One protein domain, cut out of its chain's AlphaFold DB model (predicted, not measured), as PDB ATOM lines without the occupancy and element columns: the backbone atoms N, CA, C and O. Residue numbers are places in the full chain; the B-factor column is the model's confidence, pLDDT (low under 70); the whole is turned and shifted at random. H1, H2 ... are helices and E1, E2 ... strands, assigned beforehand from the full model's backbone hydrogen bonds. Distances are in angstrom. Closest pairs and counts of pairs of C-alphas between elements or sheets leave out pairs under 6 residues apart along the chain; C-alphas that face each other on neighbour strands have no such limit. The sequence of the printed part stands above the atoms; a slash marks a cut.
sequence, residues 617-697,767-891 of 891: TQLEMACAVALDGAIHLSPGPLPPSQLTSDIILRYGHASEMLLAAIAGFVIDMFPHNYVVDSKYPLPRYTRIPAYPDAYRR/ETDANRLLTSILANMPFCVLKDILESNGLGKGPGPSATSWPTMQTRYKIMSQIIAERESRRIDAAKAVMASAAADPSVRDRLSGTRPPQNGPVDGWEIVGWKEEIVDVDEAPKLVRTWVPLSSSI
ATOM      1  N   THR A 617     -21.864 -11.718 -74.123       90.75
ATOM      2  CA  THR A 617     -22.741 -11.613 -75.294       90.75
ATOM      3  C   THR A 617     -23.628 -10.363 -75.254       90.75
ATOM      4  O   THR A 617     -23.702  -9.614 -76.231       90.75
ATOM      5  N   GLN A 618     -24.297 -10.113 -74.127       92.62
ATOM      6  CA  GLN A 618     -25.122  -8.919 -73.932       92.62
ATOM      7  C   GLN A 618     -24.252  -7.678 -73.707       92.62
ATOM      8  O   GLN A 618     -24.613  -6.601 -74.170       92.62
ATOM      9  N   LEU A 619     -23.078  -7.825 -73.084       94.25
ATOM     10  CA  LEU A 619     -22.099  -6.750 -72.918       94.25
ATOM     11  C   LEU A 619     -21.580  -6.242 -74.274       94.25
ATOM     12  O   LEU A 619     -21.510  -5.031 -74.480       94.25
ATOM     13  N   GLU A 620     -21.288  -7.129 -75.237       92.88
ATOM     14  CA  GLU A 620     -20.954  -6.719 -76.611       92.88
ATOM     15  C   GLU A 620     -22.136  -5.996 -77.285       92.88
ATOM     16  O   GLU A 620     -21.926  -5.014 -78.003       92.88
ATOM     17  N   MET A 621     -23.383  -6.406 -77.022       93.06
ATOM     18  CA  MET A 621     -24.561  -5.671 -77.497       93.06
ATOM     19  C   MET A 621     -24.700  -4.295 -76.826       93.06
ATOM     20  O   MET A 621     -24.996  -3.324 -77.517       93.06
ATOM     21  N   ALA A 622     -24.440  -4.177 -75.523       96.12
ATOM     22  CA  ALA A 622     -24.452  -2.907 -74.803       96.12
ATOM     23  C   ALA A 622     -23.362  -1.956 -75.331       96.12
ATOM     24  O   ALA A 622     -23.653  -0.789 -75.587       96.12
ATOM     25  N   CYS A 623     -22.155  -2.464 -75.618       95.81
ATOM     26  CA  CYS A 623     -21.108  -1.721 -76.331       95.81
ATOM     27  C   CYS A 623     -21.597  -1.257 -77.710       95.81
ATOM     28  O   CYS A 623     -21.450  -0.089 -78.065       95.81
ATOM     29  N   ALA A 624     -22.230  -2.155 -78.472       94.44
ATOM     30  CA  ALA A 624     -22.739  -1.868 -79.809       94.44
ATOM     31  C   ALA A 624     -23.900  -0.862 -79.842       94.44
ATOM     32  O   ALA A 624     -24.121  -0.260 -80.891       94.44
ATOM     33  N   VAL A 625     -24.632  -0.682 -78.738       96.00
ATOM     34  CA  VAL A 625     -25.633   0.384 -78.563       96.00
ATOM     35  C   VAL A 625     -24.949   1.672 -78.115       96.00
ATOM     36  O   VAL A 625     -25.095   2.700 -78.765       96.00
ATOM     37  N   ALA A 626     -24.159   1.628 -77.039       96.38
ATOM     38  CA  ALA A 626     -23.536   2.814 -76.457       96.38
ATOM     39  C   ALA A 626     -22.641   3.569 -77.457       96.38
ATOM     40  O   ALA A 626     -22.626   4.802 -77.460       96.38
ATOM     41  N   LEU A 627     -21.944   2.829 -78.325       94.38
ATOM     42  CA  LEU A 627     -20.996   3.335 -79.317       94.38
ATOM     43  C   LEU A 627     -21.552   3.376 -80.760       94.38
ATOM     44  O   LEU A 627     -20.787   3.636 -81.689       94.38
ATOM     45  N   ASP A 628     -22.851   3.128 -80.990       91.06
ATOM     46  CA  ASP A 628     -23.438   3.220 -82.341       91.06
ATOM     47  C   ASP A 628     -23.302   4.646 -82.887       91.06
ATOM     48  O   ASP A 628     -23.794   5.594 -82.282       91.06
ATOM     49  N   GLY A 629     -22.609   4.817 -84.015       85.69
ATOM     50  CA  GLY A 629     -22.364   6.141 -84.598       85.69
ATOM     51  C   GLY A 629     -21.561   7.099 -83.705       85.69
ATOM     52  O   GLY A 629     -21.653   8.309 -83.900       85.69
ATOM     53  N   ALA A 630     -20.806   6.590 -82.724       88.31
ATOM     54  CA  ALA A 630     -19.942   7.414 -81.884       88.31
ATOM     55  C   ALA A 630     -18.805   8.054 -82.700       88.31
ATOM     56  O   ALA A 630     -18.169   7.397 -83.523       88.31
ATOM     57  N   ILE A 631     -18.531   9.334 -82.443       83.56
ATOM     58  CA  ILE A 631     -17.502  10.112 -83.141       83.56
ATOM     59  C   ILE A 631     -16.426  10.523 -82.145       83.56
ATOM     60  O   ILE A 631     -16.716  11.214 -81.169       83.56
ATOM     61  N   HIS A 632     -15.178  10.147 -82.413       81.44
ATOM     62  CA  HIS A 632     -14.028  10.620 -81.647       81.44
ATOM     63  C   HIS A 632     -13.654  12.049 -82.050       81.44
ATOM     64  O   HIS A 632     -13.385  12.323 -83.218       81.44
ATOM     65  N   LEU A 633     -13.615  12.947 -81.069       74.94
ATOM     66  CA  LEU A 633     -13.110  14.306 -81.214       74.94
ATOM     67  C   LEU A 633     -11.607  14.356 -80.925       74.94
ATOM     68  O   LEU A 633     -11.058  13.526 -80.196       74.94
ATOM     69  N   SER A 634     -10.941  15.386 -81.446       69.00
ATOM     70  CA  SER A 634      -9.632  15.781 -80.928       69.00
ATOM     71  C   SER A 634      -9.791  16.237 -79.470       69.00
ATOM     72  O   SER A 634     -10.588  17.150 -79.234       69.00
ATOM     73  N   PRO A 635      -9.051  15.670 -78.496       65.88
ATOM     74  CA  PRO A 635      -9.060  16.164 -77.125       65.88
ATOM     75  C   PRO A 635      -8.725  17.653 -77.063       65.88
ATOM     76  O   PRO A 635      -7.808  18.136 -77.736       65.88
ATOM     77  N   GLY A 636      -9.468  18.373 -76.225       63.28
ATOM     78  CA  GLY A 636      -9.199  19.776 -75.942       63.28
ATOM     79  C   GLY A 636      -7.861  19.980 -75.211       63.28
ATOM     80  O   GLY A 636      -7.288  19.039 -74.665       63.28
ATOM     81  N   PRO A 637      -7.362  21.228 -75.137       54.81
ATOM     82  CA  PRO A 637      -6.171  21.565 -74.351       54.81
ATOM     83  C   PRO A 637      -6.411  21.536 -72.828       54.81
ATOM     84  O   PRO A 637      -5.482  21.777 -72.059       54.81
ATOM     85  N   LEU A 638      -7.649  21.290 -72.389       56.22
ATOM     86  CA  LEU A 638      -8.034  21.136 -70.988       56.22
ATOM     87  C   LEU A 638      -8.060  19.644 -70.617       56.22
ATOM     88  O   LEU A 638      -8.446  18.829 -71.456       56.22
ATOM     89  N   PRO A 639      -7.697  19.267 -69.376       56.56
ATOM     90  CA  PRO A 639      -7.846  17.889 -68.920       56.56
ATOM     91  C   PRO A 639      -9.331  17.474 -68.958       56.56
ATOM     92  O   PRO A 639     -10.186  18.275 -68.570       56.56
ATOM     93  N   PRO A 640      -9.657  16.246 -69.404       57.69
ATOM     94  CA  PRO A 640     -11.038  15.788 -69.497       57.69
ATOM     95  C   PRO A 640     -11.660  15.697 -68.099       57.69
ATOM     96  O   PRO A 640     -11.186  14.951 -67.245       57.69
ATOM     97  N   SER A 641     -12.729  16.460 -67.867       53.41
ATOM     98  CA  SER A 641     -13.492  16.447 -66.610       53.41
ATOM     99  C   SER A 641     -14.574  15.362 -66.574       53.41
ATOM    100  O   SER A 641     -15.186  15.141 -65.532       53.41
ATOM    101  N   GLN A 642     -14.822  14.697 -67.706       61.31
ATOM    102  CA  GLN A 642     -15.845  13.667 -67.884       61.31
ATOM    103  C   GLN A 642     -15.290  12.474 -68.672       61.31
ATOM    104  O   GLN A 642     -14.477  12.651 -69.585       61.31
ATOM    105  N   LEU A 643     -15.797  11.274 -68.365       61.62
ATOM    106  CA  LEU A 643     -15.425   9.980 -68.970       61.62
ATOM    107  C   LEU A 643     -15.501   9.973 -70.514       61.62
ATOM    108  O   LEU A 643     -14.874   9.159 -71.182       61.62
ATOM    109  N   THR A 644     -16.297  10.877 -71.078       63.59
ATOM    110  CA  THR A 644     -16.736  10.930 -72.478       63.59
ATOM    111  C   THR A 644     -16.332  12.224 -73.193       63.59
ATOM    112  O   THR A 644     -16.713  12.418 -74.342       63.59
ATOM    113  N   SER A 645     -15.502  13.073 -72.565       70.88
ATOM    114  CA  SER A 645     -15.122  14.423 -73.049       70.88
ATOM    115  C   SER A 645     -14.655  14.490 -74.515       70.88
ATOM    116  O   SER A 645     -14.861  15.502 -75.181       70.88
ATOM    117  N   ASP A 646     -14.026  13.421 -75.018       78.81
ATOM    118  CA  ASP A 646     -13.466  13.338 -76.374       78.81
ATOM    119  C   ASP A 646     -14.382  12.592 -77.369       78.81
ATOM    120  O   ASP A 646     -13.908  12.088 -78.391       78.81
ATOM    121  N   ILE A 647     -15.673  12.411 -77.062       86.38
ATOM    122  CA  ILE A 647     -16.583  11.580 -77.861       86.38
ATOM    123  C   ILE A 647     -17.967  12.222 -77.972       86.38
ATOM    124  O   ILE A 647     -18.622  12.485 -76.967       86.38
ATOM    125  N   ILE A 648     -18.479  12.368 -79.194       87.94
ATOM    126  CA  ILE A 648     -19.913  12.584 -79.412       87.94
ATOM    127  C   ILE A 648     -20.580  11.210 -79.499       87.94
ATOM    128  O   ILE A 648     -20.310  10.441 -80.422       87.94
ATOM    129  N   LEU A 649     -21.447  10.898 -78.537       92.31
ATOM    130  CA  LEU A 649     -22.191   9.639 -78.471       92.31
ATOM    131  C   LEU A 649     -23.618   9.836 -78.988       92.31
ATOM    132  O   LEU A 649     -24.306  10.757 -78.544       92.31
ATOM    133  N   ARG A 650     -24.089   8.953 -79.882       92.94
ATOM    134  CA  ARG A 650     -25.402   9.069 -80.547       92.94
ATOM    135  C   ARG A 650     -26.548   9.286 -79.563       92.94
ATOM    136  O   ARG A 650     -27.318  10.224 -79.737       92.94
ATOM    137  N   TYR A 651     -26.641   8.474 -78.512       95.56
ATOM    138  CA  TYR A 651     -27.734   8.551 -77.535       95.56
ATOM    139  C   TYR A 651     -27.453   9.501 -76.355       95.56
ATOM    140  O   TYR A 651     -28.227   9.534 -75.395       95.56
ATOM    141  N   GLY A 652     -26.372  10.290 -76.417       93.56
ATOM    142  CA  GLY A 652     -25.970  11.214 -75.355       93.56
ATOM    143  C   GLY A 652     -25.816  10.506 -74.008       93.56
ATOM    144  O   GLY A 652     -25.231   9.427 -73.934       93.56
ATOM    145  N   HIS A 653     -26.399  11.079 -72.954       94.25
ATOM    146  CA  HIS A 653     -26.266  10.600 -71.573       94.25
ATOM    147  C   HIS A 653     -26.668   9.126 -71.352       94.25
ATOM    148  O   HIS A 653     -26.104   8.453 -70.493       94.25
ATOM    149  N   ALA A 654     -27.574   8.578 -72.172       96.62
ATOM    150  CA  ALA A 654     -27.915   7.155 -72.118       96.62
ATOM    151  C   ALA A 654     -26.740   6.257 -72.559       96.62
ATOM    152  O   ALA A 654     -26.498   5.218 -71.946       96.62
ATOM    153  N   SER A 655     -25.959   6.677 -73.563       96.06
ATOM    154  CA  SER A 655     -24.692   6.021 -73.923       96.06
ATOM    155  C   SER A 655     -23.619   6.209 -72.848       96.06
ATOM    156  O   SER A 655     -22.839   5.292 -72.619       96.06
ATOM    157  N   GLU A 656     -23.566   7.364 -72.176       94.81
ATOM    158  CA  GLU A 656     -22.590   7.617 -71.101       94.81
ATOM    159  C   GLU A 656     -22.812   6.684 -69.906       94.81
ATOM    160  O   GLU A 656     -21.870   6.056 -69.425       94.81
ATOM    161  N   MET A 657     -24.070   6.537 -69.477       95.88
ATOM    162  CA  MET A 657     -24.457   5.616 -68.409       95.88
ATOM    163  C   MET A 657     -24.155   4.158 -68.784       95.88
ATOM    164  O   MET A 657     -23.616   3.417 -67.962       95.88
ATOM    165  N   LEU A 658     -24.417   3.764 -70.038       97.19
ATOM    166  CA  LEU A 658     -24.023   2.448 -70.550       97.19
ATOM    167  C   LEU A 658     -22.499   2.254 -70.506       97.19
ATOM    168  O   LEU A 658     -22.049   1.224 -70.021       97.19
ATOM    169  N   LEU A 659     -21.693   3.222 -70.956       96.00
ATOM    170  CA  LEU A 659     -20.226   3.107 -70.929       96.00
ATOM    171  C   LEU A 659     -19.668   3.014 -69.505       96.00
ATOM    172  O   LEU A 659     -18.763   2.215 -69.272       96.00
ATOM    173  N   ALA A 660     -20.221   3.768 -68.553       94.81
ATOM    174  CA  ALA A 660     -19.839   3.677 -67.145       94.81
ATOM    175  C   ALA A 660     -20.166   2.295 -66.548       94.81
ATOM    176  O   ALA A 660     -19.323   1.690 -65.884       94.81
ATOM    177  N   ALA A 661     -21.356   1.754 -66.834       95.56
ATOM    178  CA  ALA A 661     -21.760   0.425 -66.379       95.56
ATOM    179  C   ALA A 661     -20.955  -0.705 -67.048       95.56
ATOM    180  O   ALA A 661     -20.540  -1.644 -66.373       95.56
ATOM    181  N   ILE A 662     -20.668  -0.593 -68.350       95.62
ATOM    182  CA  ILE A 662     -19.801  -1.531 -69.078       95.62
ATOM    183  C   ILE A 662     -18.384  -1.505 -68.494       95.62
ATOM    184  O   ILE A 662     -17.799  -2.565 -68.292       95.62
ATOM    185  N   ALA A 663     -17.833  -0.325 -68.186       94.00
ATOM    186  CA  ALA A 663     -16.529  -0.217 -67.540       94.00
ATOM    187  C   ALA A 663     -16.520  -0.920 -66.173       94.00
ATOM    188  O   ALA A 663     -15.629  -1.731 -65.927       94.00
ATOM    189  N   GLY A 664     -17.538  -0.690 -65.334       92.19
ATOM    190  CA  GLY A 664     -17.718  -1.400 -64.062       92.19
ATOM    191  C   GLY A 664     -17.768  -2.922 -64.234       92.19
ATOM    192  O   GLY A 664     -16.953  -3.630 -63.647       92.19
ATOM    193  N   PHE A 665     -18.635  -3.424 -65.120       92.81
ATOM    194  CA  PHE A 665     -18.745  -4.858 -65.414       92.81
ATOM    195  C   PHE A 665     -17.405  -5.458 -65.867       92.81
ATOM    196  O   PHE A 665     -17.007  -6.514 -65.381       92.81
ATOM    197  N   VAL A 666     -16.680  -4.792 -66.776       92.31
ATOM    198  CA  VAL A 666     -15.373  -5.269 -67.257       92.31
ATOM    199  C   VAL A 666     -14.325  -5.270 -66.141       92.31
ATOM    200  O   VAL A 666     -13.507  -6.183 -66.102       92.31
ATOM    201  N   ILE A 667     -14.341  -4.288 -65.235       89.31
ATOM    202  CA  ILE A 667     -13.438  -4.216 -64.076       89.31
ATOM    203  C   ILE A 667     -13.713  -5.378 -63.106       89.31
ATOM    204  O   ILE A 667     -12.782  -6.101 -62.740       89.31
ATOM    205  N   ASP A 668     -14.971  -5.583 -62.719       86.12
ATOM    206  CA  ASP A 668     -15.347  -6.553 -61.684       86.12
ATOM    207  C   ASP A 668     -15.294  -8.006 -62.194       86.12
ATOM    208  O   ASP A 668     -14.804  -8.895 -61.496       86.12
ATOM    209  N   MET A 669     -15.713  -8.254 -63.441       87.62
ATOM    210  CA  MET A 669     -15.778  -9.596 -64.045       87.62
ATOM    211  C   MET A 669     -14.516  -9.994 -64.833       87.62
ATOM    212  O   MET A 669     -14.540 -10.989 -65.563       87.62
ATOM    213  N   PHE A 670     -13.408  -9.247 -64.728       87.19
ATOM    214  CA  PHE A 670     -12.229  -9.471 -65.574       87.19
ATOM    215  C   PHE A 670     -11.605 -10.875 -65.381       87.19
ATOM    216  O   PHE A 670     -11.140 -11.196 -64.280       87.19
ATOM    217  N   PRO A 671     -11.510 -11.715 -66.433       85.25
ATOM    218  CA  PRO A 671     -11.016 -13.081 -66.303       85.25
ATOM    219  C   PRO A 671      -9.507 -13.120 -66.016       85.25
ATOM    220  O   PRO A 671      -8.686 -12.620 -66.785       85.25
ATOM    221  N   HIS A 672      -9.115 -13.778 -64.922       77.88
ATOM    222  CA  HIS A 672      -7.709 -13.893 -64.502       77.88
ATOM    223  C   HIS A 672      -6.808 -14.616 -65.524       77.88
ATOM    224  O   HIS A 672      -5.595 -14.417 -65.531       77.88
ATOM    225  N   ASN A 673      -7.394 -15.451 -66.385       82.81
ATOM    226  CA  ASN A 673      -6.741 -16.168 -67.482       82.81
ATOM    227  C   ASN A 673      -6.925 -15.469 -68.846       82.81
ATOM    228  O   ASN A 673      -6.908 -16.135 -69.887       82.81
ATOM    229  N   TYR A 674      -7.124 -14.147 -68.856       87.88
ATOM    230  CA  TYR A 674      -7.225 -13.377 -70.091       87.88
ATOM    231  C   TYR A 674      -5.977 -13.529 -70.967       87.88
ATOM    232  O   TYR A 674      -4.837 -13.376 -70.520       87.88
ATOM    233  N   VAL A 675      -6.221 -13.796 -72.246       88.81
ATOM    234  CA  VAL A 675      -5.234 -13.787 -73.323       88.81
ATOM    235  C   VAL A 675      -5.881 -13.060 -74.492       88.81
ATOM    236  O   VAL A 675      -7.002 -13.402 -74.866       88.81
ATOM    237  N   VAL A 676      -5.174 -12.084 -75.064       89.12
ATOM    238  CA  VAL A 676      -5.587 -11.411 -76.304       89.12
ATOM    239  C   VAL A 676      -5.678 -12.446 -77.427       89.12
ATOM    240  O   VAL A 676      -4.664 -13.018 -77.831       89.12
ATOM    241  N   ASP A 677      -6.890 -12.682 -77.923       87.25
ATOM    242  CA  ASP A 677      -7.122 -13.398 -79.178       87.25
ATOM    243  C   ASP A 677      -7.236 -12.368 -80.302       87.25
ATOM    244  O   ASP A 677      -8.148 -11.557 -80.276       87.25
ATOM    245  N   SER A 678      -6.365 -12.399 -81.312       79.19
ATOM    246  CA  SER A 678      -6.481 -11.521 -82.491       79.19
ATOM    247  C   SER A 678      -7.447 -12.062 -83.566       79.19
ATOM    248  O   SER A 678      -7.577 -11.457 -84.630       79.19
ATOM    249  N   LYS A 679      -8.124 -13.205 -83.342       80.06
ATOM    250  CA  LYS A 679      -9.037 -13.864 -84.303       80.06
ATOM    251  C   LYS A 679     -10.528 -13.541 -84.089       80.06
ATOM    252  O   LYS A 679     -11.397 -14.301 -84.540       80.06
ATOM    253  N   TYR A 680     -10.878 -12.433 -83.436       77.88
ATOM    254  CA  TYR A 680     -12.254 -11.912 -83.440       77.88
ATOM    255  C   TYR A 680     -12.546 -11.139 -84.736       77.88
ATOM    256  O   TYR A 680     -11.671 -10.432 -85.239       77.88
ATOM    257  N   PRO A 681     -13.773 -11.245 -85.279       74.88
ATOM    258  CA  PRO A 681     -14.222 -10.360 -86.345       74.88
ATOM    259  C   PRO A 681     -14.374  -8.926 -85.836       74.88
ATOM    260  O   PRO A 681     -14.651  -8.700 -84.658       74.88
ATOM    261  N   LEU A 682     -14.290  -7.958 -86.740       79.75
ATOM    262  CA  LEU A 682     -14.609  -6.566 -86.449       79.75
ATOM    263  C   LEU A 682     -16.072  -6.445 -85.955       79.75
ATOM    264  O   LEU A 682     -16.994  -6.938 -86.624       79.75
ATOM    265  N   PRO A 683     -16.319  -5.816 -84.786       84.31
ATOM    266  CA  PRO A 683     -17.672  -5.576 -84.296       84.31
ATOM    267  C   PRO A 683     -18.363  -4.457 -85.095       84.31
ATOM    268  O   PRO A 683     -17.827  -3.926 -86.063       84.31
ATOM    269  N   ARG A 684     -19.586  -4.069 -84.705       81.25
ATOM    270  CA  ARG A 684     -20.287  -2.930 -85.337       81.25
ATOM    271  C   ARG A 684     -19.796  -1.557 -84.871       81.25
ATOM    272  O   ARG A 684     -19.995  -0.584 -85.584       81.25
ATOM    273  N   TYR A 685     -19.175  -1.499 -83.699       87.31
ATOM    274  CA  TYR A 685     -18.716  -0.286 -83.023       87.31
ATOM    275  C   TYR A 685     -17.196  -0.096 -83.177       87.31
ATOM    276  O   TYR A 685     -16.485   0.170 -82.213       87.31
ATOM    277  N   THR A 686     -16.655  -0.315 -84.379       87.19
ATOM    278  CA  THR A 686     -15.204  -0.225 -84.601       87.19
ATOM    279  C   THR A 686     -14.683   1.189 -84.377       87.19
ATOM    280  O   THR A 686     -15.098   2.118 -85.065       87.19
ATOM    281  N   ARG A 687     -13.698   1.325 -83.479       87.81
ATOM    282  CA  ARG A 687     -13.024   2.594 -83.138       87.81
ATOM    283  C   ARG A 687     -12.432   3.322 -84.349       87.81
ATOM    284  O   ARG A 687     -12.271   4.535 -84.328       87.81
ATOM    285  N   ILE A 688     -12.035   2.560 -85.367       89.06
ATOM    286  CA  ILE A 688     -11.499   3.048 -86.638       89.06
ATOM    287  C   ILE A 688     -12.614   2.926 -87.692       89.06
ATOM    288  O   ILE A 688     -13.239   1.860 -87.755       89.06
ATOM    289  N   PRO A 689     -12.858   3.954 -88.531       87.69
ATOM    290  CA  PRO A 689     -13.842   3.870 -89.608       87.69
ATOM    291  C   PRO A 689     -13.569   2.697 -90.559       87.69
ATOM    292  O   PRO A 689     -12.423   2.346 -90.845       87.69
ATOM    293  N   ALA A 690     -14.632   2.064 -91.054       82.62
ATOM    294  CA  ALA A 690     -14.518   0.834 -91.827       82.62
ATOM    295  C   ALA A 690     -13.993   1.074 -93.257       82.62
ATOM    296  O   ALA A 690     -14.543   1.885 -94.000       82.62
ATOM    297  N   TYR A 691     -12.974   0.308 -93.664       80.44
ATOM    298  CA  TYR A 691     -12.329   0.399 -94.981       80.44
ATOM    299  C   TYR A 691     -12.240  -0.967 -95.693       80.44
ATOM    300  O   TYR A 691     -12.359  -2.004 -95.033       80.44
ATOM    301  N   PRO A 692     -12.038  -1.016 -97.030       68.69
ATOM    302  CA  PRO A 692     -12.174  -2.253 -97.811       68.69
ATOM    303  C   PRO A 692     -11.293  -3.420 -97.336       68.69
ATOM    304  O   PRO A 692     -11.784  -4.542 -97.203       68.69
ATOM    305  N   ASP A 693     -10.019  -3.162 -97.025       66.25
ATOM    306  CA  ASP A 693      -9.081  -4.199 -96.571       66.25
ATOM    307  C   ASP A 693      -9.270  -4.623 -95.102       66.25
ATOM    308  O   ASP A 693      -8.841  -5.714 -94.728       66.25
ATOM    309  N   ALA A 694      -9.986  -3.850 -94.275       63.72
ATOM    310  CA  ALA A 694     -10.340  -4.284 -92.920       63.72
ATOM    311  C   ALA A 694     -11.206  -5.558 -92.970       63.72
ATOM    312  O   ALA A 694     -10.904  -6.571 -92.336       63.72
ATOM    313  N   TYR A 695     -12.227  -5.550 -93.833       56.47
ATOM    314  CA  TYR A 695     -13.104  -6.703 -94.061       56.47
ATOM    315  C   TYR A 695     -12.433  -7.860 -94.804       56.47
ATOM    316  O   TYR A 695     -12.930  -8.988 -94.762       56.47
ATOM    317  N   ARG A 696     -11.312  -7.611 -95.489       58.31
ATOM    318  CA  ARG A 696     -10.536  -8.668 -96.138       58.31
ATOM    319  C   ARG A 696      -9.955  -9.622 -95.100       58.31
ATOM    320  O   ARG A 696     -10.135 -10.829 -95.232       58.31
ATOM    321  N   ARG A 697      -9.348  -9.077 -94.043       58.28
ATOM    322  CA  ARG A 697      -8.759  -9.864 -92.953       58.28
ATOM    323  C   ARG A 697      -9.819 -10.660 -92.194       58.28
ATOM    324  O   ARG A 697      -9.642 -11.855 -91.993       58.28
ATOM    325  N   GLU A 767     -20.113 -17.821 -76.995       47.69
ATOM    326  CA  GLU A 767     -20.337 -18.036 -75.558       47.69
ATOM    327  C   GLU A 767     -19.246 -18.919 -74.910       47.69
ATOM    328  O   GLU A 767     -18.982 -18.817 -73.714       47.69
ATOM    329  N   THR A 768     -18.536 -19.720 -75.714       55.22
ATOM    330  CA  THR A 768     -17.360 -20.509 -75.310       55.22
ATOM    331  C   THR A 768     -16.065 -19.706 -75.156       55.22
ATOM    332  O   THR A 768     -15.143 -20.192 -74.508       55.22
ATOM    333  N   ASP A 769     -15.970 -18.495 -75.719       76.25
ATOM    334  CA  ASP A 769     -14.722 -17.726 -75.827       76.25
ATOM    335  C   ASP A 769     -14.863 -16.306 -75.250       76.25
ATOM    336  O   ASP A 769     -14.725 -15.297 -75.947       76.25
ATOM    337  N   ALA A 770     -15.074 -16.211 -73.933       82.94
ATOM    338  CA  ALA A 770     -15.123 -14.931 -73.213       82.94
ATOM    339  C   ALA A 770     -13.901 -14.028 -73.497       82.94
ATOM    340  O   ALA A 770     -14.058 -12.824 -73.690       82.94
ATOM    341  N   ASN A 771     -12.696 -14.604 -73.621       87.44
ATOM    342  CA  ASN A 771     -11.477 -13.866 -73.986       87.44
ATOM    343  C   ASN A 771     -11.582 -13.185 -75.362       87.44
ATOM    344  O   ASN A 771     -11.071 -12.081 -75.541       87.44
ATOM    345  N   ARG A 772     -12.267 -13.803 -76.330       88.81
ATOM    346  CA  ARG A 772     -12.444 -13.281 -77.692       88.81
ATOM    347  C   ARG A 772     -13.418 -12.105 -77.724       88.81
ATOM    348  O   ARG A 772     -13.118 -11.083 -78.337       88.81
ATOM    349  N   LEU A 773     -14.542 -12.220 -77.013       90.25
ATOM    350  CA  LEU A 773     -15.499 -11.121 -76.833       90.25
ATOM    351  C   LEU A 773     -14.875  -9.961 -76.041       90.25
ATOM    352  O   LEU A 773     -14.992  -8.806 -76.441       90.25
ATOM    353  N   LEU A 774     -14.128 -10.253 -74.974       92.06
ATOM    354  CA  LEU A 774     -13.422  -9.231 -74.203       92.06
ATOM    355  C   LEU A 774     -12.321  -8.538 -75.027       92.06
ATOM    356  O   LEU A 774     -12.188  -7.318 -74.945       92.06
ATOM    357  N   THR A 775     -11.592  -9.264 -75.885       92.31
ATOM    358  CA  THR A 775     -10.629  -8.639 -76.813       92.31
ATOM    359  C   THR A 775     -11.347  -7.750 -77.842       92.31
ATOM    360  O   THR A 775     -10.903  -6.626 -78.086       92.31
ATOM    361  N   SER A 776     -12.496  -8.193 -78.382       91.69
ATOM    362  CA  SER A 776     -13.370  -7.388 -79.260       91.69
ATOM    363  C   SER A 776     -13.750  -6.054 -78.616       91.69
ATOM    364  O   SER A 776     -13.545  -4.995 -79.217       91.69
ATOM    365  N   ILE A 777     -14.200  -6.090 -77.360       94.00
ATOM    366  CA  ILE A 777     -14.587  -4.903 -76.593       94.00
ATOM    367  C   ILE A 777     -13.368  -4.005 -76.326       94.00
ATOM    368  O   ILE A 777     -13.349  -2.848 -76.753       94.00
ATOM    369  N   LEU A 778     -12.314  -4.515 -75.679       94.56
ATOM    370  CA  LEU A 778     -11.163  -3.710 -75.240       94.56
ATOM    371  C   LEU A 778     -10.392  -3.071 -76.404       94.56
ATOM    372  O   LEU A 778      -9.898  -1.948 -76.280       94.56
ATOM    373  N   ALA A 779     -10.311  -3.729 -77.560       93.25
ATOM    374  CA  ALA A 779      -9.645  -3.164 -78.731       93.25
ATOM    375  C   ALA A 779     -10.463  -2.078 -79.450       93.25
ATOM    376  O   ALA A 779      -9.881  -1.243 -80.142       93.25
ATOM    377  N   ASN A 780     -11.791  -2.064 -79.288       92.94
ATOM    378  CA  ASN A 780     -12.673  -1.087 -79.933       92.94
ATOM    379  C   ASN A 780     -13.197   0.000 -78.979       92.94
ATOM    380  O   ASN A 780     -13.719   1.009 -79.444       92.94
ATOM    381  N   MET A 781     -12.997  -0.145 -77.665       93.44
ATOM    382  CA  MET A 781     -13.340   0.883 -76.677       93.44
ATOM    383  C   MET A 781     -12.668   2.245 -76.960       93.44
ATOM    384  O   MET A 781     -11.507   2.284 -77.398       93.44
ATOM    385  N   PRO A 782     -13.332   3.376 -76.653       92.75
ATOM    386  CA  PRO A 782     -12.703   4.694 -76.640       92.75
ATOM    387  C   PRO A 782     -11.480   4.746 -75.715       92.75
ATOM    388  O   PRO A 782     -11.410   4.011 -74.734       92.75
ATOM    389  N   PHE A 783     -10.526   5.635 -76.009       92.12
ATOM    390  CA  PHE A 783      -9.280   5.756 -75.238       92.12
ATOM    391  C   PHE A 783      -9.518   6.001 -73.739       92.12
ATOM    392  O   PHE A 783      -8.927   5.311 -72.919       92.12
ATOM    393  N   CYS A 784     -10.398   6.943 -73.390       89.88
ATOM    394  CA  CYS A 784     -10.777   7.254 -72.010       89.88
ATOM    395  C   CYS A 784     -11.367   6.035 -71.290       89.88
ATOM    396  O   CYS A 784     -10.775   5.566 -70.329       89.88
ATOM    397  N   VAL A 785     -12.439   5.439 -71.819       92.94
ATOM    398  CA  VAL A 785     -13.080   4.257 -71.210       92.94
ATOM    399  C   VAL A 785     -12.102   3.080 -71.074       92.94
ATOM    400  O   VAL A 785     -12.080   2.418 -70.039       92.94
ATOM    401  N   LEU A 786     -11.245   2.833 -72.075       94.12
ATOM    402  CA  LEU A 786     -10.202   1.807 -71.967       94.12
ATOM    403  C   LEU A 786      -9.171   2.150 -70.884       94.12
ATOM    404  O   LEU A 786      -8.752   1.263 -70.141       94.12
ATOM    405  N   LYS A 787      -8.755   3.416 -70.801       92.62
ATOM    406  CA  LYS A 787      -7.838   3.905 -69.774       92.62
ATOM    407  C   LYS A 787      -8.440   3.709 -68.388       92.62
ATOM    408  O   LYS A 787      -7.771   3.134 -67.545       92.62
ATOM    409  N   ASP A 788      -9.688   4.101 -68.169       90.62
ATOM    410  CA  ASP A 788     -10.343   3.983 -66.866       90.62
ATOM    411  C   ASP A 788     -10.508   2.510 -66.447       90.62
ATOM    412  O   ASP A 788     -10.289   2.176 -65.284       90.62
ATOM    413  N   ILE A 789     -10.770   1.599 -67.395       92.00
ATOM    414  CA  ILE A 789     -10.737   0.145 -67.160       92.00
ATOM    415  C   ILE A 789      -9.321  -0.322 -66.774       92.00
ATOM    416  O   ILE A 789      -9.141  -0.934 -65.723       92.00
ATOM    417  N   LEU A 790      -8.303  -0.053 -67.600       91.12
ATOM    418  CA  LEU A 790      -6.951  -0.603 -67.416       91.12
ATOM    419  C   LEU A 790      -6.141   0.086 -66.298       91.12
ATOM    420  O   LEU A 790      -5.260  -0.539 -65.704       91.12
ATOM    421  N   GLU A 791      -6.450   1.338 -65.958       90.31
ATOM    422  CA  GLU A 791      -5.888   2.066 -64.812       90.31
ATOM    423  C   GLU A 791      -6.674   1.832 -63.508       90.31
ATOM    424  O   GLU A 791      -6.113   2.036 -62.428       90.31
ATOM    425  N   SER A 792      -7.897   1.283 -63.556       87.38
ATOM    426  CA  SER A 792      -8.672   0.929 -62.357       87.38
ATOM    427  C   SER A 792      -7.903   0.010 -61.406       87.38
ATOM    428  O   SER A 792      -7.468  -1.083 -61.762       87.38
ATOM    429  N   ASN A 793      -7.815   0.402 -60.135       74.81
ATOM    430  CA  ASN A 793      -7.281  -0.446 -59.063       74.81
ATOM    431  C   ASN A 793      -8.283  -1.521 -58.585       74.81
ATOM    432  O   ASN A 793      -7.969  -2.297 -57.685       74.81
ATOM    433  N   GLY A 794      -9.493  -1.568 -59.159       62.41
ATOM    434  CA  GLY A 794     -10.523  -2.564 -58.847       62.41
ATOM    435  C   GLY A 794     -10.473  -3.840 -59.692       62.41
ATOM    436  O   GLY A 794     -11.178  -4.787 -59.363       62.41
ATOM    437  N   LEU A 795      -9.668  -3.877 -60.760       60.25
ATOM    438  CA  LEU A 795      -9.775  -4.914 -61.786       60.25
ATOM    439  C   LEU A 795      -9.504  -6.326 -61.233       60.25
ATOM    440  O   LEU A 795      -8.496  -6.569 -60.563       60.25
ATOM    441  N   GLY A 796     -10.412  -7.260 -61.516       51.69
ATOM    442  CA  GLY A 796     -10.348  -8.632 -61.008       51.69
ATOM    443  C   GLY A 796     -10.920  -8.830 -59.599       51.69
ATOM    444  O   GLY A 796     -10.675  -9.874 -58.998       51.69
ATOM    445  N   LYS A 797     -11.708  -7.887 -59.061       53.91
ATOM    446  CA  LYS A 797     -12.563  -8.116 -57.877       53.91
ATOM    447  C   LYS A 797     -13.780  -8.997 -58.212       53.91
ATOM    448  O   LYS A 797     -14.924  -8.601 -58.004       53.91
ATOM    449  N   GLY A 798     -13.523 -10.210 -58.698       54.78
ATOM    450  CA  GLY A 798     -14.574 -11.192 -58.957       54.78
ATOM    451  C   GLY A 798     -15.389 -11.496 -57.686       54.78
ATOM    452  O   GLY A 798     -14.856 -11.380 -56.578       54.78
ATOM    453  N   PRO A 799     -16.671 -11.891 -57.811       48.47
ATOM    454  CA  PRO A 799     -17.581 -12.059 -56.677       48.47
ATOM    455  C   PRO A 799     -17.206 -13.263 -55.790       48.47
ATOM    456  O   PRO A 799     -17.761 -14.355 -55.907       48.47
ATOM    457  N   GLY A 800     -16.262 -13.055 -54.868       54.78
ATOM    458  CA  GLY A 800     -15.807 -14.039 -53.890       54.78
ATOM    459  C   GLY A 800     -15.031 -13.396 -52.725       54.78
ATOM    460  O   GLY A 800     -14.367 -12.379 -52.914       54.78
ATOM    461  N   PRO A 801     -15.084 -13.961 -51.502       44.62
ATOM    462  CA  PRO A 801     -14.570 -13.321 -50.283       44.62
ATOM    463  C   PRO A 801     -13.039 -13.403 -50.084       44.62
ATOM    464  O   PRO A 801     -12.566 -13.261 -48.959       44.62
ATOM    465  N   SER A 802     -12.256 -13.616 -51.148       45.84
ATOM    466  CA  SER A 802     -10.785 -13.685 -51.106       45.84
ATOM    467  C   SER A 802     -10.179 -12.919 -52.278       45.84
ATOM    468  O   SER A 802     -10.498 -13.195 -53.431       45.84
ATOM    469  N   ALA A 803      -9.302 -11.957 -51.987       48.12
ATOM    470  CA  ALA A 803      -8.829 -10.987 -52.969       48.12
ATOM    471  C   ALA A 803      -7.840 -11.558 -54.006       48.12
ATOM    472  O   ALA A 803      -6.767 -12.047 -53.657       48.12
ATOM    473  N   THR A 804      -8.151 -11.342 -55.284       43.84
ATOM    474  CA  THR A 804      -7.224 -11.387 -56.433       43.84
ATOM    475  C   THR A 804      -7.208 -10.033 -57.156       43.84
ATOM    476  O   THR A 804      -7.326  -9.941 -58.376       43.84
ATOM    477  N   SER A 805      -7.067  -8.960 -56.367       52.41
ATOM    478  CA  SER A 805      -6.958  -7.566 -56.819       52.41
ATOM    479  C   SER A 805      -5.775  -7.382 -57.774       52.41
ATOM    480  O   SER A 805      -4.632  -7.282 -57.319       52.41
ATOM    481  N   TRP A 806      -6.075  -7.328 -59.075       57.28
ATOM    482  CA  TRP A 806      -5.167  -7.580 -60.195       57.28
ATOM    483  C   TRP A 806      -4.423  -8.935 -60.134       57.28
ATOM    484  O   TRP A 806      -3.792  -9.272 -59.128       57.28
ATOM    485  N   PRO A 807      -4.334  -9.697 -61.246       60.00
ATOM    486  CA  PRO A 807      -3.157 -10.541 -61.424       60.00
ATOM    487  C   PRO A 807      -1.930  -9.612 -61.451       60.00
ATOM    488  O   PRO A 807      -2.006  -8.546 -62.055       60.00
ATOM    489  N   THR A 808      -0.841 -10.004 -60.774       75.94
ATOM    490  CA  THR A 808       0.335  -9.181 -60.379       75.94
ATOM    491  C   THR A 808       0.690  -7.993 -61.288       75.94
ATOM    492  O   THR A 808       0.539  -8.071 -62.496       75.94
ATOM    493  N   MET A 809       1.302  -6.926 -60.755       79.69
ATOM    494  CA  MET A 809       1.757  -5.745 -61.528       79.69
ATOM    495  C   MET A 809       2.451  -6.076 -62.879       79.69
ATOM    496  O   MET A 809       2.197  -5.430 -63.893       79.69
ATOM    497  N   GLN A 810       3.244  -7.151 -62.941       83.38
ATOM    498  CA  GLN A 810       3.825  -7.673 -64.190       83.38
ATOM    499  C   GLN A 810       2.775  -8.213 -65.184       83.38
ATOM    500  O   GLN A 810       2.868  -7.986 -66.389       83.38
ATOM    501  N   THR A 811       1.760  -8.922 -64.691       82.50
ATOM    502  CA  THR A 811       0.612  -9.401 -65.474       82.50
ATOM    503  C   THR A 811      -0.311  -8.256 -65.893       82.50
ATOM    504  O   THR A 811      -0.767  -8.264 -67.033       82.50
ATOM    505  N   ARG A 812      -0.517  -7.236 -65.046       83.94
ATOM    506  CA  ARG A 812      -1.170  -5.966 -65.420       83.94
ATOM    507  C   ARG A 812      -0.494  -5.344 -66.639       83.94
ATOM    508  O   ARG A 812      -1.132  -5.187 -67.679       83.94
ATOM    509  N   TYR A 813       0.812  -5.092 -66.543       89.19
ATOM    510  CA  TYR A 813       1.619  -4.563 -67.642       89.19
ATOM    511  C   TYR A 813       1.550  -5.451 -68.899       89.19
ATOM    512  O   TYR A 813       1.375  -4.951 -70.012       89.19
ATOM    513  N   LYS A 814       1.609  -6.781 -68.746       90.56
ATOM    514  CA  LYS A 814       1.464  -7.741 -69.854       90.56
ATOM    515  C   LYS A 814       0.097  -7.644 -70.549       90.56
ATOM    516  O   LYS A 814       0.048  -7.609 -71.773       90.56
ATOM    517  N   ILE A 815      -1.001  -7.602 -69.796       89.75
ATOM    518  CA  ILE A 815      -2.363  -7.499 -70.347       89.75
ATOM    519  C   ILE A 815      -2.520  -6.175 -71.102       89.75
ATOM    520  O   ILE A 815      -2.944  -6.174 -72.257       89.75
ATOM    521  N   MET A 816      -2.106  -5.063 -70.485       92.50
ATOM    522  CA  MET A 816      -2.146  -3.743 -71.117       92.50
ATOM    523  C   MET A 816      -1.309  -3.719 -72.404       92.50
ATOM    524  O   MET A 816      -1.820  -3.331 -73.451       92.50
ATOM    525  N   SER A 817      -0.058  -4.186 -72.370       93.44
ATOM    526  CA  SER A 817       0.834  -4.162 -73.543       93.44
ATOM    527  C   SER A 817       0.335  -5.030 -74.699       93.44
ATOM    528  O   SER A 817       0.467  -4.621 -75.850       93.44
ATOM    529  N   GLN A 818      -0.320  -6.164 -74.429       93.56
ATOM    530  CA  GLN A 818      -0.972  -6.963 -75.472       93.56
ATOM    531  C   GLN A 818      -2.170  -6.234 -76.108       93.56
ATOM    532  O   GLN A 818      -2.301  -6.233 -77.332       93.56
ATOM    533  N   ILE A 819      -3.020  -5.573 -75.310       93.94
ATOM    534  CA  ILE A 819      -4.182  -4.816 -75.818       93.94
ATOM    535  C   ILE A 819      -3.731  -3.602 -76.641       93.94
ATOM    536  O   ILE A 819      -4.275  -3.344 -77.716       93.94
ATOM    537  N   ILE A 820      -2.726  -2.864 -76.163       95.44
ATOM    538  CA  ILE A 820      -2.192  -1.698 -76.873       95.44
ATOM    539  C   ILE A 820      -1.448  -2.117 -78.147       95.44
ATOM    540  O   ILE A 820      -1.613  -1.457 -79.168       95.44
ATOM    541  N   ALA A 821      -0.738  -3.251 -78.161       94.31
ATOM    542  CA  ALA A 821      -0.134  -3.786 -79.384       94.31
ATOM    543  C   ALA A 821      -1.180  -4.159 -80.458       94.31
ATOM    544  O   ALA A 821      -0.987  -3.841 -81.630       94.31
ATOM    545  N   GLU A 822      -2.308  -4.774 -80.079       92.50
ATOM    546  CA  GLU A 822      -3.421  -5.071 -81.002       92.50
ATOM    547  C   GLU A 822      -4.066  -3.780 -81.549       92.50
ATOM    548  O   GLU A 822      -4.322  -3.666 -82.751       92.50
ATOM    549  N   ARG A 823      -4.280  -2.769 -80.694       93.44
ATOM    550  CA  ARG A 823      -4.835  -1.459 -81.091       93.44
ATOM    551  C   ARG A 823      -3.887  -0.669 -81.998       93.44
ATOM    552  O   ARG A 823      -4.333  -0.108 -82.999       93.44
ATOM    553  N   GLU A 824      -2.591  -0.668 -81.697       93.75
ATOM    554  CA  GLU A 824      -1.557  -0.009 -82.500       93.75
ATOM    555  C   GLU A 824      -1.347  -0.715 -83.847       93.75
ATOM    556  O   GLU A 824      -1.230  -0.047 -84.871       93.75
ATOM    557  N   SER A 825      -1.403  -2.051 -83.885       91.81
ATOM    558  CA  SER A 825      -1.398  -2.835 -85.129       91.81
ATOM    559  C   SER A 825      -2.540  -2.400 -86.060       91.81
ATOM    560  O   SER A 825      -2.306  -1.981 -87.196       91.81
ATOM    561  N   ARG A 826      -3.775  -2.344 -85.537       90.56
ATOM    562  CA  ARG A 826      -4.956  -1.847 -86.269       90.56
ATOM    563  C   ARG A 826      -4.800  -0.396 -86.732       90.56
ATOM    564  O   ARG A 826      -5.220  -0.071 -87.844       90.56
ATOM    565  N   ARG A 827      -4.190   0.468 -85.912       92.44
ATOM    566  CA  ARG A 827      -3.903   1.869 -86.261       92.44
ATOM    567  C   ARG A 827      -2.898   1.971 -87.412       92.44
ATOM    568  O   ARG A 827      -3.140   2.728 -88.347       92.44
ATOM    569  N   ILE A 828      -1.812   1.198 -87.377       92.19
ATOM    570  CA  ILE A 828      -0.780   1.154 -88.426       92.19
ATOM    571  C   ILE A 828      -1.355   0.617 -89.743       92.19
ATOM    572  O   ILE A 828      -1.060   1.155 -90.809       92.19
ATOM    573  N   ASP A 829      -2.213  -0.400 -89.692       90.44
ATOM    574  CA  ASP A 829      -2.872  -0.941 -90.884       90.44
ATOM    575  C   ASP A 829      -3.851   0.055 -91.520       90.44
ATOM    576  O   ASP A 829      -3.855   0.245 -92.738       90.44
ATOM    577  N   ALA A 830      -4.635   0.750 -90.693       91.00
ATOM    578  CA  ALA A 830      -5.515   1.822 -91.144       91.00
ATOM    579  C   ALA A 830      -4.718   3.000 -91.727       91.00
ATOM    580  O   ALA A 830      -5.051   3.500 -92.801       91.00
ATOM    581  N   ALA A 831      -3.618   3.391 -91.074       91.19
ATOM    582  CA  ALA A 831      -2.682   4.394 -91.572       91.19
ATOM    583  C   ALA A 831      -2.141   4.020 -92.959       91.19
ATOM    584  O   ALA A 831      -2.187   4.841 -93.872       91.19
ATOM    585  N   LYS A 832      -1.711   2.769 -93.160       90.88
ATOM    586  CA  LYS A 832      -1.249   2.262 -94.464       90.88
ATOM    587  C   LYS A 832      -2.338   2.327 -95.528       90.88
ATOM    588  O   LYS A 832      -2.072   2.781 -96.639       90.88
ATOM    589  N   ALA A 833      -3.571   1.959 -95.192       89.62
ATOM    590  CA  ALA A 833      -4.694   2.032 -96.123       89.62
ATOM    591  C   ALA A 833      -5.096   3.485 -96.475       89.62
ATOM    592  O   ALA A 833      -5.467   3.759 -97.619       89.62
ATOM    593  N   VAL A 834      -4.953   4.443 -95.547       90.44
ATOM    594  CA  VAL A 834      -5.095   5.889 -95.823       90.44
ATOM    595  C   VAL A 834      -3.935   6.403 -96.684       90.44
ATOM    596  O   VAL A 834      -4.162   7.124 -97.658       90.44
ATOM    597  N   MET A 835      -2.692   6.001 -96.404       88.25
ATOM    598  CA  MET A 835      -1.509   6.376 -97.196       88.25
ATOM    599  C   MET A 835      -1.530   5.795 -98.619       88.25
ATOM    600  O   MET A 835      -1.029   6.434 -99.541       88.25
ATOM    601  N   ALA A 836      -2.194   4.655 -98.828       87.00
ATOM    602  CA  ALA A 836      -2.430   4.052-100.142       87.00
ATOM    603  C   ALA A 836      -3.622   4.653-100.927       87.00
ATOM    604  O   ALA A 836      -3.902   4.203-102.036       87.00
ATOM    605  N   SER A 837      -4.351   5.630-100.366       82.69
ATOM    606  CA  SER A 837      -5.647   6.128-100.887       82.69
ATOM    607  C   SER A 837      -6.744   5.048-100.988       82.69
ATOM    608  O   SER A 837      -7.714   5.221-101.720       82.69
ATOM    609  N   ALA A 838      -6.599   3.924-100.280       78.19
ATOM    610  CA  ALA A 838      -7.502   2.772-100.370       78.19
ATOM    611  C   ALA A 838      -8.672   2.836 -99.370       78.19
ATOM    612  O   ALA A 838      -9.705   2.204 -99.586       78.19
ATOM    613  N   ALA A 839      -8.505   3.579 -98.271       74.62
ATOM    614  CA  ALA A 839      -9.465   3.632 -97.167       74.62
ATOM    615  C   ALA A 839     -10.311   4.910 -97.081       74.62
ATOM    616  O   ALA A 839     -11.406   4.868 -96.524       74.62
ATOM    617  N   ALA A 840      -9.801   6.036 -97.579       80.06
ATOM    618  CA  ALA A 840     -10.319   7.358 -97.252       80.06
ATOM    619  C   ALA A 840     -10.105   8.370 -98.389       80.06
ATOM    620  O   ALA A 840      -9.277   8.158 -99.277       80.06
ATOM    621  N   ASP A 841     -10.838   9.484 -98.330       84.19
ATOM    622  CA  ASP A 841     -10.643  10.643 -99.204       84.19
ATOM    623  C   ASP A 841      -9.204  11.198 -99.066       84.19
ATOM    624  O   ASP A 841      -8.679  11.221 -97.949       84.19
ATOM    625  N   PRO A 842      -8.546  11.668-100.148       84.25
ATOM    626  CA  PRO A 842      -7.193  12.226-100.074       84.25
ATOM    627  C   PRO A 842      -7.008  13.310 -99.002       84.25
ATOM    628  O   PRO A 842      -5.966  13.337 -98.351       84.25
ATOM    629  N   SER A 843      -8.030  14.134 -98.742       87.12
ATOM    630  CA  SER A 843      -7.989  15.166 -97.699       87.12
ATOM    631  C   SER A 843      -7.800  14.604 -96.284       87.12
ATOM    632  O   SER A 843      -7.251  15.293 -95.427       87.12
ATOM    633  N   VAL A 844      -8.187  13.349 -96.022       88.44
ATOM    634  CA  VAL A 844      -7.922  12.675 -94.737       88.44
ATOM    635  C   VAL A 844      -6.418  12.515 -94.516       88.44
ATOM    636  O   VAL A 844      -5.944  12.738 -93.403       88.44
ATOM    637  N   ARG A 845      -5.641  12.211 -95.566       88.50
ATOM    638  CA  ARG A 845      -4.175  12.167 -95.467       88.50
ATOM    639  C   ARG A 845      -3.622  13.532 -95.084       88.50
ATOM    640  O   ARG A 845      -2.871  13.618 -94.122       88.50
ATOM    641  N   ASP A 846      -4.039  14.582 -95.784       87.19
ATOM    642  CA  ASP A 846      -3.526  15.937 -95.564       87.19
ATOM    643  C   ASP A 846      -3.808  16.438 -94.134       87.19
ATOM    644  O   ASP A 846      -2.943  17.065 -93.519       87.19
ATOM    645  N   ARG A 847      -4.974  16.099 -93.554       88.25
ATOM    646  CA  ARG A 847      -5.275  16.364 -92.133       88.25
ATOM    647  C   ARG A 847      -4.364  15.573 -91.193       88.25
ATOM    648  O   ARG A 847      -3.824  16.137 -90.243       88.25
ATOM    649  N   LEU A 848      -4.198  14.273 -91.443       89.19
ATOM    650  CA  LEU A 848      -3.434  13.372 -90.577       89.19
ATOM    651  C   LEU A 848      -1.908  13.552 -90.685       89.19
ATOM    652  O   LEU A 848      -1.194  13.213 -89.746       89.19
ATOM    653  N   SER A 849      -1.389  14.110 -91.781       89.06
ATOM    654  CA  SER A 849       0.022  14.503 -91.926       89.06
ATOM    655  C   SER A 849       0.376  15.807 -91.189       89.06
ATOM    656  O   SER A 849       1.552  16.166 -91.105       89.06
ATOM    657  N   GLY A 850      -0.606  16.523 -90.629       86.31
ATOM    658  CA  GLY A 850      -0.376  17.726 -89.829       86.31
ATOM    659  C   GLY A 850       0.368  17.439 -88.519       86.31
ATOM    660  O   GLY A 850       0.094  16.459 -87.832       86.31
ATOM    661  N   THR A 851       1.279  18.329 -88.107       85.81
ATOM    662  CA  THR A 851       2.084  18.185 -86.869       85.81
ATOM    663  C   THR A 851       1.288  18.313 -85.564       85.81
ATOM    664  O   THR A 851       1.853  18.193 -84.477       85.81
ATOM    665  N   ARG A 852      -0.019  18.574 -85.651       84.81
ATOM    666  CA  ARG A 852      -0.964  18.700 -84.536       84.81
ATOM    667  C   ARG A 852      -2.298  18.057 -84.930       84.81
ATOM    668  O   ARG A 852      -2.631  18.102 -86.116       84.81
ATOM    669  N   PRO A 853      -3.081  17.537 -83.968       82.75
ATOM    670  CA  PRO A 853      -4.428  17.044 -84.242       82.75
ATOM    671  C   PRO A 853      -5.314  18.163 -84.822       82.75
ATOM    672  O   PRO A 853      -5.242  19.303 -84.342       82.75
ATOM    673  N   PRO A 854      -6.162  17.880 -85.828       78.94
ATOM    674  CA  PRO A 854      -7.067  18.877 -86.382       78.94
ATOM    675  C   PRO A 854      -8.136  19.237 -85.342       78.94
ATOM    676  O   PRO A 854      -8.894  18.388 -84.878       78.94
ATOM    677  N   GLN A 855      -8.194  20.514 -84.964       72.06
ATOM    678  CA  GLN A 855      -9.102  20.995 -83.912       72.06
ATOM    679  C   GLN A 855     -10.561  21.098 -84.379       72.06
ATOM    680  O   GLN A 855     -11.468  20.915 -83.580       72.06
ATOM    681  N   ASN A 856     -10.772  21.346 -85.676       68.25
ATOM    682  CA  ASN A 856     -12.084  21.437 -86.326       68.25
ATOM    683  C   ASN A 856     -12.131  20.490 -87.542       68.25
ATOM    684  O   ASN A 856     -12.397  20.919 -88.665       68.25
ATOM    685  N   GLY A 857     -11.754  19.222 -87.341       60.62
ATOM    686  CA  GLY A 857     -11.840  18.196 -88.385       60.62
ATOM    687  C   GLY A 857     -13.294  17.913 -88.800       60.62
ATOM    688  O   GLY A 857     -14.215  18.168 -88.020       60.62
ATOM    689  N   PRO A 858     -13.533  17.400 -90.020       64.44
ATOM    690  CA  PRO A 858     -14.839  16.876 -90.391       64.44
ATOM    691  C   PRO A 858     -15.194  15.665 -89.522       64.44
ATOM    692  O   PRO A 858     -14.336  14.968 -88.990       64.44
ATOM    693  N   VAL A 859     -16.490  15.397 -89.412       69.00
ATOM    694  CA  VAL A 859     -17.083  14.413 -88.493       69.00
ATOM    695  C   VAL A 859     -16.958  12.971 -89.040       69.00
ATOM    696  O   VAL A 859     -17.888  12.177 -88.932       69.00
ATOM    697  N   ASP A 860     -15.838  12.645 -89.700       79.50
ATOM    698  CA  ASP A 860     -15.599  11.351 -90.367       79.50
ATOM    699  C   ASP A 860     -14.836  10.330 -89.494       79.50
ATOM    700  O   ASP A 860     -14.864   9.132 -89.778       79.50
ATOM    701  N   GLY A 861     -14.224  10.787 -88.395       84.06
ATOM    702  CA  GLY A 861     -13.625   9.948 -87.356       84.06
ATOM    703  C   GLY A 861     -12.243   9.382 -87.690       84.06
ATOM    704  O   GLY A 861     -11.687   8.639 -86.878       84.06
ATOM    705  N   TRP A 862     -11.652   9.720 -88.841       88.56
ATOM    706  CA  TRP A 862     -10.321   9.234 -89.224       88.56
ATOM    707  C   TRP A 862      -9.186   9.797 -88.358       88.56
ATOM    708  O   TRP A 862      -8.117   9.191 -88.278       88.56
ATOM    709  N   GLU A 863      -9.428  10.895 -87.642       87.25
ATOM    710  CA  GLU A 863      -8.544  11.525 -86.653       87.25
ATOM    711  C   GLU A 863      -7.946  10.525 -85.651       87.25
ATOM    712  O   GLU A 863      -6.795  10.662 -85.238       87.25
ATOM    713  N   ILE A 864      -8.689   9.469 -85.309       88.56
ATOM    714  CA  ILE A 864      -8.254   8.397 -84.404       88.56
ATOM    715  C   ILE A 864      -7.024   7.610 -84.902       88.56
ATOM    716  O   ILE A 864      -6.370   6.927 -84.113       88.56
ATOM    717  N   VAL A 865      -6.696   7.693 -86.197       91.19
ATOM    718  CA  VAL A 865      -5.516   7.051 -86.798       91.19
ATOM    719  C   VAL A 865      -4.231   7.844 -86.518       91.19
ATOM    720  O   VAL A 865      -3.156   7.250 -86.447       91.19
ATOM    721  N   GLY A 866      -4.329   9.157 -86.276       90.38
ATOM    722  CA  GLY A 866      -3.200   9.999 -85.855       90.38
ATOM    723  C   GLY A 866      -2.854   9.892 -84.364       90.38
ATOM    724  O   GLY A 866      -1.789  10.344 -83.948       90.38
ATOM    725  N   TRP A 867      -3.709   9.272 -83.544       91.88
ATOM    726  CA  TRP A 867      -3.457   9.060 -82.116       91.88
ATOM    727  C   TRP A 867      -2.805   7.701 -81.858       91.88
ATOM    728  O   TRP A 867      -3.477   6.670 -81.877       91.88
ATOM    729  N   LYS A 868      -1.497   7.707 -81.587       93.69
ATOM    730  CA  LYS A 868      -0.768   6.540 -81.079       93.69
ATOM    731  C   LYS A 868      -1.099   6.341 -79.600       93.69
ATOM    732  O   LYS A 868      -1.198   7.316 -78.862       93.69
ATOM    733  N   GLU A 869      -1.257   5.094 -79.171       94.12
ATOM    734  CA  GLU A 869      -1.500   4.720 -77.772       94.12
ATOM    735  C   GLU A 869      -0.250   4.013 -77.221       94.12
ATOM    736  O   GLU A 869       0.316   3.148 -77.887       94.12
ATOM    737  N   GLU A 870       0.217   4.402 -76.033       94.19
ATOM    738  CA  GLU A 870       1.482   3.931 -75.446       94.19
ATOM    739  C   GLU A 870       1.339   3.718 -73.932       94.19
ATOM    740  O   GLU A 870       0.525   4.366 -73.273       94.19
ATOM    741  N   ILE A 871       2.141   2.815 -73.366       93.88
ATOM    742  CA  ILE A 871       2.213   2.595 -71.917       93.88
ATOM    743  C   ILE A 871       3.470   3.282 -71.398       93.88
ATOM    744  O   ILE A 871       4.557   3.072 -71.932       93.88
ATOM    745  N   VAL A 872       3.308   4.084 -70.352       92.06
ATOM    746  CA  VAL A 872       4.402   4.688 -69.596       92.06
ATOM    747  C   VAL A 872       4.468   3.997 -68.244       92.06
ATOM    748  O   VAL A 872       3.523   4.077 -67.454       92.06
ATOM    749  N   ASP A 873       5.590   3.337 -67.974       83.81
ATOM    750  CA  ASP A 873       5.910   2.896 -66.623       83.81
ATOM    751  C   ASP A 873       6.199   4.122 -65.752       83.81
ATOM    752  O   ASP A 873       7.098   4.918 -66.027       83.81
ATOM    753  N   VAL A 874       5.393   4.278 -64.706       76.88
ATOM    754  CA  VAL A 874       5.625   5.188 -63.583       76.88
ATOM    755  C   VAL A 874       5.801   4.302 -62.353       76.88
ATOM    756  O   VAL A 874       5.141   3.268 -62.266       76.88
ATOM    757  N   ASP A 875       6.662   4.695 -61.413       71.94
ATOM    758  CA  ASP A 875       7.248   3.820 -60.377       71.94
ATOM    759  C   ASP A 875       6.249   3.014 -59.514       71.94
ATOM    760  O   ASP A 875       6.621   2.023 -58.889       71.94
ATOM    761  N   GLU A 876       4.974   3.413 -59.492       73.50
ATOM    762  CA  GLU A 876       3.884   2.770 -58.747       73.50
ATOM    763  C   GLU A 876       2.927   1.928 -59.620       73.50
ATOM    764  O   GLU A 876       2.360   0.945 -59.138       73.50
ATOM    765  N   ALA A 877       2.680   2.326 -60.876       81.12
ATOM    766  CA  ALA A 877       1.639   1.748 -61.735       81.12
ATOM    767  C   ALA A 877       1.822   2.126 -63.223       81.12
ATOM    768  O   ALA A 877       2.286   3.232 -63.518       81.12
ATOM    769  N   PRO A 878       1.389   1.273 -64.174       86.62
ATOM    770  CA  PRO A 878       1.578   1.502 -65.599       86.62
ATOM    771  C   PRO A 878       0.430   2.366 -66.129       86.62
ATOM    772  O   PRO A 878      -0.741   2.023 -65.957       86.62
ATOM    773  N   LYS A 879       0.755   3.494 -66.763       90.50
ATOM    774  CA  LYS A 879      -0.236   4.485 -67.205       90.50
ATOM    775  C   LYS A 879      -0.377   4.473 -68.718       90.50
ATOM    776  O   LYS A 879       0.613   4.414 -69.444       90.50
ATOM    777  N   LEU A 880      -1.614   4.528 -69.194       92.69
ATOM    778  CA  LEU A 880      -1.953   4.565 -70.609       92.69
ATOM    779  C   LEU A 880      -2.012   6.024 -71.073       92.69
ATOM    780  O   LEU A 880      -2.851   6.815 -70.634       92.69
ATOM    781  N   VAL A 881      -1.117   6.374 -71.994       92.31
ATOM    782  CA  VAL A 881      -1.058   7.686 -72.645       92.31
ATOM    783  C   VAL A 881      -1.418   7.561 -74.125       92.31
ATOM    784  O   VAL A 881      -1.369   6.480 -74.712       92.31
ATOM    785  N   ARG A 882      -1.762   8.689 -74.750       91.31
ATOM    786  CA  ARG A 882      -1.824   8.805 -76.211       91.31
ATOM    787  C   ARG A 882      -1.048  10.025 -76.679       91.31
ATOM    788  O   ARG A 882      -1.067  11.066 -76.021       91.31
ATOM    789  N   THR A 883      -0.401   9.900 -77.825       91.75
ATOM    790  CA  THR A 883       0.425  10.934 -78.451       91.75
ATOM    791  C   THR A 883      -0.034  11.144 -79.894       91.75
ATOM    792  O   THR A 883      -0.476  10.208 -80.562       91.75
ATOM    793  N   TRP A 884       0.011  12.388 -80.382       91.69
ATOM    794  CA  TRP A 884      -0.276  12.657 -81.793       91.69
ATOM    795  C   TRP A 884       0.958  12.324 -82.629       91.69
ATOM    796  O   TRP A 884       2.017  12.924 -82.443       91.69
ATOM    797  N   VAL A 885       0.811  11.377 -83.551       92.06
ATOM    798  CA  VAL A 885       1.856  10.918 -84.466       92.06
ATOM    799  C   VAL A 885       1.376  11.181 -85.895       92.06
ATOM    800  O   VAL A 885       0.538  10.429 -86.400       92.06
ATOM    801  N   PRO A 886       1.881  12.242 -86.553       88.00
ATOM    802  CA  PRO A 886       1.487  12.586 -87.914       88.00
ATOM    803  C   PRO A 886       1.785  11.455 -88.902       88.00
ATOM    804  O   PRO A 886       2.815  10.785 -88.796       88.00
ATOM    805  N   LEU A 887       0.928  11.282 -89.910       86.75
ATOM    806  CA  LEU A 887       1.195  10.360 -91.013       86.75
ATOM    807  C   LEU A 887       2.309  10.910 -91.914       86.75
ATOM    808  O   LEU A 887       2.068  11.740 -92.791       86.75
ATOM    809  N   SER A 888       3.534  10.433 -91.700       78.88
ATOM    810  CA  SER A 888       4.656  10.633 -92.614       78.88
ATOM    811  C   SER A 888       4.605   9.649 -93.787       78.88
ATOM    812  O   SER A 888       4.008   8.576 -93.710       78.88
ATOM    813  N   SER A 889       5.317   9.970 -94.868       58.97
ATOM    814  CA  SER A 889       5.477   9.126 -96.065       58.97
ATOM    815  C   SER A 889       6.317   7.848 -95.849       58.97
ATOM    816  O   SER A 889       6.918   7.352 -96.799       58.97
ATOM    817  N   SER A 890       6.439   7.351 -94.613       52.19
ATOM    818  CA  SER A 890       7.464   6.384 -94.184       52.19
ATOM    819  C   SER A 890       6.946   5.329 -93.184       52.19
ATOM    820  O   SER A 890       7.657   4.995 -92.235       52.19
ATOM    821  N   ILE A 891       5.699   4.871 -93.354       56.16
ATOM    822  CA  ILE A 891       4.958   3.969 -92.439       56.16
ATOM    823  C   ILE A 891       4.749   2.580 -93.063       56.16
ATOM    824  O   ILE A 891       4.321   2.526 -94.236       56.16
TER     825      ILE A 891
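What this domain is: This is residues 617 to 697 and 767 to 891 of the 891 residues of an uncharacterized protein of Gaeumannomyces tritici (strain R3-111a-1) (UniProt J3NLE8). The hairpin of strands E1 and E2 packs on the long helix H6 and on H5, which lies between the hairpin and H2. H1 and H2 lie side by side, H1 packing on H4 and H2 on H5; the small helices H7 and H8 pack near one end of H6, and the loop of residues 792 to 808 lies at the domain's other end. The printed part has 206 residues with eight named helices, H1 to H8, followed by the antiparallel strands E1 and E2, and is mostly helix. It is compact, with a radius of gyration of the C-alphas of 17.0 A and spans of 56 by 38 by 33 A.

Where its parts are: Find C-alpha 867 at (-3.457, 9.060, -82.116), where E1, residues 867 to 874, begins its 21.0 A; E2, residues 877 to 884, runs 22.9 A. Next find C-alpha 809 at (1.757, -5.745, -61.528); from there H6 runs 37.8 A to C-alpha 835 at (-1.509, 6.376, -97.196). The other helices are H5, residues 783 to 791; H4, residues 770 to 780; H2, residues 653 to 668, 22.6 A long; H1, residues 617 to 626; H3, residues 692 to 697; H7, residues 842 to 848; and H8, residues 862 to 865.

How they stand to each other: Look first at the hairpin E1 and E2, antiparallel at 152 degrees, where N 870 and O 881 are within hydrogen-bond range at 2.9 A. The closest C-alphas of H6 and E1 are Ile 820 and Glu 869, 6.5 A apart; those of H5 and E2 are Lys 787 and Leu 880, 6.0 A apart. H6 is the hub, touching three helices. Its residues 819 to 823 alone touch H4, at a steep tilt of 54 degrees, with the C-alphas of Ala 779 and Arg 823 closest at 5.6 A. Its residues 827 to 831 alone touch H8, with the C-alphas of Arg 827 and Val 865 closest at 5.5 A. Its residues 834 to 835 alone touch H7, a helical hairpin with the C-alphas of Val 834 and Arg 845 closest at 6.4 A. Farther out, H2 touches H5 at a shallow tilt of 27 degrees, with the C-alphas of Ala 663 and Ile 789 closest at 5.8 A. H1 and H2 form a helical hairpin, with the C-alphas of Ala 626 and Ser 655 closest at 4.2 A. H1 touches H4 at a shallow tilt of 13 degrees, with the C-alphas of Glu 620 and Ile 777 closest at 6.6 A. H3 is close to H6 but not clearly touching, with the C-alphas of Asp 693 and Ala 833 closest at 7.6 A. Every O i to N i+4 pair is within hydrogen-bond range in H1, H2, H4, H5, H6 and H7; H3 has 1 of 2, and H8 is too short for such a pair.

The domain as a whole: The C-alphas farthest apart, those of Pro 801 and Pro 842, are 56.4 A apart. Residues 698 to 766 are not printed, and C-alphas 697 and 767 are 22.4 A apart across this cut. The links H1 to H2, H2 to H3, H5 to H6 and H7 to H8 are long. Look for pLDDT under 70 in 40 residues, among them 634 to 644 and 794 to 807; the mean of the printed part is 82.4.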